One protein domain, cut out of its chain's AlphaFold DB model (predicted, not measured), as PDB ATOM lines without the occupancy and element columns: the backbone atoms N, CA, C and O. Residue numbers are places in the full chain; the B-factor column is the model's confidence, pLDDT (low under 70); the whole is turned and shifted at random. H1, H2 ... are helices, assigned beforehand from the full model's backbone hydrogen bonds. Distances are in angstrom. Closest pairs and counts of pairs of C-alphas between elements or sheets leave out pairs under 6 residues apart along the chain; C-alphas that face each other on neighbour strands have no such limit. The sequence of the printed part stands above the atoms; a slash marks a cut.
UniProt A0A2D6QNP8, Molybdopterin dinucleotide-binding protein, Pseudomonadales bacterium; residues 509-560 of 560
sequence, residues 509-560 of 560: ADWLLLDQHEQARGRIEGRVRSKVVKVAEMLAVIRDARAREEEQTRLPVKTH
ATOM      1  N   ALA A 509      14.410  20.587  30.381       95.94
ATOM      2  CA  ALA A 509      14.673  21.330  31.614       95.94
ATOM      3  C   ALA A 509      13.364  21.800  32.268       95.94
ATOM      4  O   ALA A 509      13.177  21.660  33.472       95.94
ATOM      5  N   ASP A 510      12.410  22.256  31.458       97.81
ATOM      6  CA  ASP A 510      11.087  22.669  31.932       97.81
ATOM      7  C   ASP A 510      10.277  21.513  32.497       97.81
ATOM      8  O   ASP A 510       9.642  21.637  33.543       97.81
ATOM      9  N   TRP A 511      10.308  20.374  31.805       97.88
ATOM     10  CA  TRP A 511       9.697  19.151  32.297       97.88
ATOM     11  C   TRP A 511      10.258  18.773  33.674       97.88
ATOM     12  O   TRP A 511       9.474  18.454  34.565       97.88
ATOM     13  N   LEU A 512      11.575  18.867  33.887       96.56
ATOM     14  CA  LEU A 512      12.193  18.559  35.181       96.56
ATOM     15  C   LEU A 512      11.686  19.469  36.311       96.56
ATOM     16  O   LEU A 512      11.521  18.991  37.431       96.56
ATOM     17  N   LEU A 513      11.370  20.739  36.035       97.88
ATOM     18  CA  LEU A 513      10.756  21.638  37.024       97.88
ATOM     19  C   LEU A 513       9.368  21.143  37.452       97.88
ATOM     20  O   LEU A 513       9.051  21.098  38.645       97.88
ATOM     21  N   LEU A 514       8.543  20.743  36.481       98.25
ATOM     22  CA  LEU A 514       7.232  20.157  36.754       98.25
ATOM     23  C   LEU A 514       7.363  18.820  37.491       98.25
ATOM     24  O   LEU A 514       6.653  18.585  38.467       98.25
ATOM     25  N   ASP A 515       8.277  17.957  37.060       97.44
ATOM     26  CA  ASP A 515       8.503  16.651  37.669       97.44
ATOM     27  C   ASP A 515       8.924  16.780  39.142       97.44
ATOM     28  O   ASP A 515       8.330  16.147  40.015       97.44
ATOM     29  N   GLN A 516       9.859  17.684  39.449       96.88
ATOM     30  CA  GLN A 516      10.257  17.993  40.825       96.88
ATOM     31  C   GLN A 516       9.088  18.517  41.665       96.88
ATOM     32  O   GLN A 516       8.946  18.129  42.828       96.88
ATOM     33  N   HIS A 517       8.232  19.367  41.089       97.75
ATOM     34  CA  HIS A 517       7.031  19.857  41.759       97.75
ATOM     35  C   HIS A 517       6.058  18.714  42.099       97.75
ATOM     36  O   HIS A 517       5.604  18.610  43.243       97.75
ATOM     37  N   GLU A 518       5.772  17.822  41.146       97.94
ATOM     38  CA  GLU A 518       4.901  16.657  41.359       97.94
ATOM     39  C   GLU A 518       5.458  15.698  42.419       97.94
ATOM     40  O   GLU A 518       4.720  15.219  43.286       97.94
ATOM     41  N   GLN A 519       6.766  15.426  42.379       96.19
ATOM     42  CA  GLN A 519       7.442  14.589  43.369       96.19
ATOM     43  C   GLN A 519       7.435  15.238  44.759       96.19
ATOM     44  O   GLN A 519       7.200  14.564  45.761       96.19
ATOM     45  N   ALA A 520       7.668  16.550  44.855       96.56
ATOM     46  CA  ALA A 520       7.625  17.275  46.124       96.56
ATOM     47  C   ALA A 520       6.232  17.222  46.766       96.56
ATOM     48  O   ALA A 520       6.133  16.915  47.953       96.56
ATOM     49  N   ARG A 521       5.168  17.434  45.979       96.25
ATOM     50  CA  ARG A 521       3.782  17.269  46.443       96.25
ATOM     51  C   ARG A 521       3.506  15.844  46.911       96.25
ATOM     52  O   ARG A 521       3.031  15.652  48.025       96.25
ATOM     53  N   GLY A 522       3.884  14.853  46.103       95.19
ATOM     54  CA  GLY A 522       3.719  13.445  46.460       95.19
ATOM     55  C   GLY A 522       4.401  13.091  47.780       95.19
ATOM     56  O   GLY A 522       3.778  12.478  48.640       95.19
ATOM     57  N   ARG A 523       5.646  13.538  47.995       94.69
ATOM     58  CA  ARG A 523       6.392  13.269  49.236       94.69
ATOM     59  C   ARG A 523       5.680  13.786  50.487       94.69
ATOM     60  O   ARG A 523       5.698  13.094  51.500       94.69
ATOM     61  N   ILE A 524       5.038  14.955  50.417       94.31
ATOM     62  CA  ILE A 524       4.246  15.517  51.529       94.31
ATOM     63  C   ILE A 524       3.050  14.608  51.861       94.31
ATOM     64  O   ILE A 524       2.700  14.445  53.026       94.31
ATOM     65  N   GLU A 525       2.464  13.975  50.846       90.88
ATOM     66  CA  GLU A 525       1.311  13.072  50.956       90.88
ATOM     67  C   GLU A 525       1.700  11.606  51.244       90.88
ATOM     68  O   GLU A 525       0.825  10.751  51.374       90.88
ATOM     69  N   GLY A 526       2.996  11.281  51.333       91.06
ATOM     70  CA  GLY A 526       3.475   9.900  51.491       91.06
ATOM     71  C   GLY A 526       3.425   9.062  50.204       91.06
ATOM     72  O   GLY A 526       3.312   7.837  50.260       91.06
ATOM     73  N   ARG A 527       3.500   9.718  49.043       93.44
ATOM     74  CA  ARG A 527       3.382   9.145  47.692       93.44
ATOM     75  C   ARG A 527       4.647   9.408  46.880       93.44
ATOM     76  O   ARG A 527       5.407  10.328  47.170       93.44
ATOM     77  N   VAL A 528       4.855   8.637  45.813       88.38
ATOM     78  CA  VAL A 528       6.003   8.844  44.904       88.38
ATOM     79  C   VAL A 528       5.884  10.175  44.150       88.38
ATOM     80  O   VAL A 528       6.877  10.867  43.948       88.38
ATOM     81  N   ARG A 529       4.665  10.540  43.737       94.38
ATOM     82  CA  ARG A 529       4.333  11.814  43.085       94.38
ATOM     83  C   ARG A 529       2.832  12.096  43.198       94.38
ATOM     84  O   ARG A 529       2.047  11.154  43.298       94.38
ATOM     85  N   SER A 530       2.451  13.367  43.116       96.94
ATOM     86  CA  SER A 530       1.069  13.816  42.894       96.94
ATOM     87  C   SER A 530       1.040  14.621  41.594       96.94
ATOM     88  O   SER A 530       1.741  15.626  41.466       96.94
ATOM     89  N   LYS A 531       0.315  14.117  40.588       97.88
ATOM     90  CA  LYS A 531       0.359  14.645  39.218       97.88
ATOM     91  C   LYS A 531      -0.442  15.939  39.092       97.88
ATOM     92  O   LYS A 531      -1.580  16.016  39.555       97.88
ATOM     93  N   VAL A 532       0.106  16.919  38.378       98.25
ATOM     94  CA  VAL A 532      -0.684  18.040  37.855       98.25
ATOM     95  C   VAL A 532      -1.402  17.528  36.610       98.25
ATOM     96  O   VAL A 532      -0.763  16.958  35.733       98.25
ATOM     97  N   VAL A 533      -2.725  17.677  36.534       98.06
ATOM     98  CA  VAL A 533      -3.531  17.016  35.484       98.06
ATOM     99  C   VAL A 533      -4.042  17.973  34.410       98.06
ATOM    100  O   VAL A 533      -4.545  17.525  33.388       98.06
ATOM    101  N   LYS A 534      -3.912  19.291  34.597       98.12
ATOM    102  CA  LYS A 534      -4.316  20.298  33.604       98.12
ATOM    103  C   LYS A 534      -3.100  20.907  32.925       98.12
ATOM    104  O   LYS A 534      -2.197  21.385  33.602       98.12
ATOM    105  N   VAL A 535      -3.116  20.983  31.592       98.25
ATOM    106  CA  VAL A 535      -2.022  21.591  30.808       98.25
ATOM    107  C   VAL A 535      -1.765  23.039  31.234       98.25
ATOM    108  O   VAL A 535      -0.620  23.411  31.457       98.25
ATOM    109  N   ALA A 536      -2.814  23.843  31.427       98.06
ATOM    110  CA  ALA A 536      -2.659  25.229  31.871       98.06
ATOM    111  C   ALA A 536      -1.945  25.340  33.233       98.06
ATOM    112  O   ALA A 536      -1.093  26.207  33.416       98.06
ATOM    113  N   GLU A 537      -2.246  24.433  34.168       98.19
ATOM    114  CA  GLU A 537      -1.583  24.372  35.475       98.19
ATOM    115  C   GLU A 537      -0.138  23.882  35.351       98.19
ATOM    116  O   GLU A 537       0.748  24.465  35.968       98.19
ATOM    117  N   MET A 538       0.125  22.868  34.517       98.62
ATOM    118  CA  MET A 538       1.486  22.398  34.222       98.62
ATOM    119  C   MET A 538       2.360  23.555  33.720       98.62
ATOM    120  O   MET A 538       3.449  23.789  34.239       98.62
ATOM    121  N   LEU A 539       1.858  24.322  32.746       98.50
ATOM    122  CA  LEU A 539       2.562  25.470  32.173       98.50
ATOM    123  C   LEU A 539       2.747  26.605  33.191       98.50
ATOM    124  O   LEU A 539       3.780  27.275  33.176       98.50
ATOM    125  N   ALA A 540       1.778  26.818  34.087       98.31
ATOM    126  CA  ALA A 540       1.904  27.786  35.170       98.31
ATOM    127  C   ALA A 540       2.996  27.385  36.173       98.31
ATOM    128  O   ALA A 540       3.848  28.209  36.486       98.31
ATOM    129  N   VAL A 541       3.024  26.118  36.605       98.19
ATOM    130  CA  VAL A 541       4.065  25.579  37.499       98.19
ATOM    131  C   VAL A 541       5.453  25.765  36.893       98.19
ATOM    132  O   VAL A 541       6.350  26.259  37.571       98.19
ATOM    133  N   ILE A 542       5.619  25.429  35.611       98.06
ATOM    134  CA  ILE A 542       6.887  25.589  34.887       98.06
ATOM    135  C   ILE A 542       7.318  27.058  34.861       98.06
ATOM    136  O   ILE A 542       8.450  27.383  35.212       98.06
ATOM    137  N   ARG A 543       6.417  27.965  34.465       97.00
ATOM    138  CA  ARG A 543       6.710  29.404  34.389       97.00
ATOM    139  C   ARG A 543       7.105  29.972  35.751       97.00
ATOM    140  O   ARG A 543       8.078  30.717  35.844       97.00
ATOM    141  N   ASP A 544       6.364  29.620  36.795       96.50
ATOM    142  CA  ASP A 544       6.606  30.124  38.145       96.50
ATOM    143  C   ASP A 544       7.911  29.552  38.728       96.50
ATOM    144  O   ASP A 544       8.588  30.236  39.494       96.50
ATOM    145  N   ALA A 545       8.287  28.321  38.365       94.62
ATOM    146  CA  ALA A 545       9.565  27.722  38.742       94.62
ATOM    147  C   ALA A 545      10.750  28.404  38.039       94.62
ATOM    148  O   ALA A 545      11.691  28.812  38.719       94.62
ATOM    149  N   ARG A 546      10.663  28.638  36.719       92.25
ATOM    150  CA  ARG A 546      11.677  29.393  35.956       92.25
ATOM    151  C   ARG A 546      11.945  30.769  36.561       92.25
ATOM    152  O   ARG A 546      13.093  31.139  36.783       92.25
ATOM    153  N   ALA A 547      10.881  31.510  36.885       91.81
ATOM    154  CA  ALA A 547      11.003  32.842  37.475       91.81
ATOM    155  C   ALA A 547      11.785  32.827  38.803       91.81
ATOM    156  O   ALA A 547      12.569  33.737  39.066       91.81
ATOM    157  N   ARG A 548      11.619  31.778  39.622       90.44
ATOM    158  CA  ARG A 548      12.363  31.614  40.883       90.44
ATOM    159  C   ARG A 548      13.833  31.274  40.652       90.44
ATOM    160  O   ARG A 548      14.680  31.785  41.380       90.44
ATOM    161  N   GLU A 549      14.147  30.427  39.674       86.81
ATOM    162  CA  GLU A 549      15.539  30.094  39.333       86.81
ATOM    163  C   GLU A 549      16.297  31.316  38.795       86.81
ATOM    164  O   GLU A 549      17.440  31.565  39.189       86.81
ATOM    165  N   GLU A 550      15.643  32.128  37.961       82.69
ATOM    166  CA  GLU A 550      16.187  33.400  37.472       82.69
ATOM    167  C   GLU A 550      16.415  34.413  38.604       82.69
ATOM    168  O   GLU A 550      17.397  35.155  38.599       82.69
ATOM    169  N   GLU A 551      15.525  34.460  39.599       80.56
ATOM    170  CA  GLU A 551      15.694  35.322  40.771       80.56
ATOM    171  C   GLU A 551      16.849  34.841  41.668       80.56
ATOM    172  O   GLU A 551      17.668  35.650  42.108       80.56
ATOM    173  N   GLN A 552      16.982  33.526  41.880       75.62
ATOM    174  CA  GLN A 552      18.071  32.936  42.669       75.62
ATOM    175  C   GLN A 552      19.447  33.127  42.026       75.62
ATOM    176  O   GLN A 552      20.412  33.413  42.732       75.62
ATOM    177  N   THR A 553      19.548  33.028  40.699       74.75
ATOM    178  CA  THR A 553      20.803  33.282  39.967       74.75
ATOM    179  C   THR A 553      21.206  34.759  39.948       74.75
ATOM    180  O   THR A 553      22.382  35.066  39.756       74.75
ATOM    181  N   ARG A 554      20.268  35.687  40.192       72.88
ATOM    182  CA  ARG A 554      20.541  37.132  40.320       72.88
ATOM    183  C   ARG A 554      20.982  37.561  41.723       72.88
ATOM    184  O   ARG A 554      21.463  38.686  41.875       72.88
ATOM    185  N   LEU A 555      20.837  36.713  42.743       62.44
ATOM    186  CA  LEU A 555      21.325  37.018  44.089       62.44
ATOM    187  C   LEU A 555      22.863  36.921  44.125       62.44
ATOM    188  O   LEU A 555      23.422  35.928  43.659       62.44
ATOM    189  N   PRO A 556      23.579  37.920  44.680       55.53
ATOM    190  CA  PRO A 556      25.032  37.872  44.752       55.53
ATOM    191  C   PRO A 556      25.473  36.671  45.593       55.53
ATOM    192  O   PRO A 556      25.069  36.529  46.751       55.53
ATOM    193  N   VAL A 557      26.324  35.819  45.012       54.84
ATOM    194  CA  VAL A 557      27.021  34.752  45.735       54.84
ATOM    195  C   VAL A 557      27.758  35.410  46.898       54.84
ATOM    196  O   VAL A 557      28.693  36.184  46.689       54.84
ATOM    197  N   LYS A 558      27.323  35.143  48.134       47.12
ATOM    198  CA  LYS A 558      28.083  35.532  49.322       47.12
ATOM    199  C   LYS A 558      29.380  34.730  49.315       47.12
ATOM    200  O   LYS A 558      29.403  33.582  49.743       47.12
ATOM    201  N   THR A 559      30.447  35.332  48.805       45.28
ATOM    202  CA  THR A 559      31.815  34.893  49.072       45.28
ATOM    203  C   THR A 559      32.062  35.091  50.565       45.28
ATOM    204  O   THR A 559      32.168  36.234  51.018       45.28
ATOM    205  N   HIS A 560      32.050  33.996  51.323       42.59
ATOM    206  CA  HIS A 560      32.545  33.961  52.695       42.59
ATOM    207  C   HIS A 560      34.033  33.645  52.708       42.59
ATOM    208  O   HIS A 560      34.442  32.761  51.920       42.59
TER     209      HIS A 560
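Overview. This is residues 509 to 560 of the 560 residues of the protein "Molybdopterin dinucleotide-binding protein" of Pseudomonadales bacterium (UniProt A0A2D6QNP8). A long helix, H2, is crossed nearly at a right angle by a shorter one, H1, as a lopsided X. A link, residues 525 to 534, folds back from the end of H1 to the start of H2, and residues 550 to 560 stick out as an arm, of which 550 to 554 belong to H2. The printed part has 52 residues, with two named helices, H1 then H2, and no named strand; its class is all helix. It is loose, with a radius of gyration of the C-alphas of 13.5 A, and spans 40 by 25 by 14 A.

Arrangement. H2, residues 535 to 554, touches H1, residues 509 to 524, with residues 538 to 546 alone. H1 touches H2 with residues 510 to 517 alone. The closest C-alphas are those of Leu 514 and Ile 542, 5.8 A apart. The helices are about perpendicular, at 79 degrees. In H1 and H2 every O i to N i+4 pair is within hydrogen-bond range.

Along the chain. H2 measures 29.0 A from C-alpha 535 at (-2.022, 21.591, 30.808) to C-alpha 554. H1 measures 23.2 A, from C-alpha 509 at (14.673, 21.330, 31.614).

Size, cuts and confidence. The C-alphas of Lys 534 and His 560, the two farthest apart, are 43.7 A apart. The printed part has no cut, and the link is short. Residues 555 to 560 are under pLDDT 70.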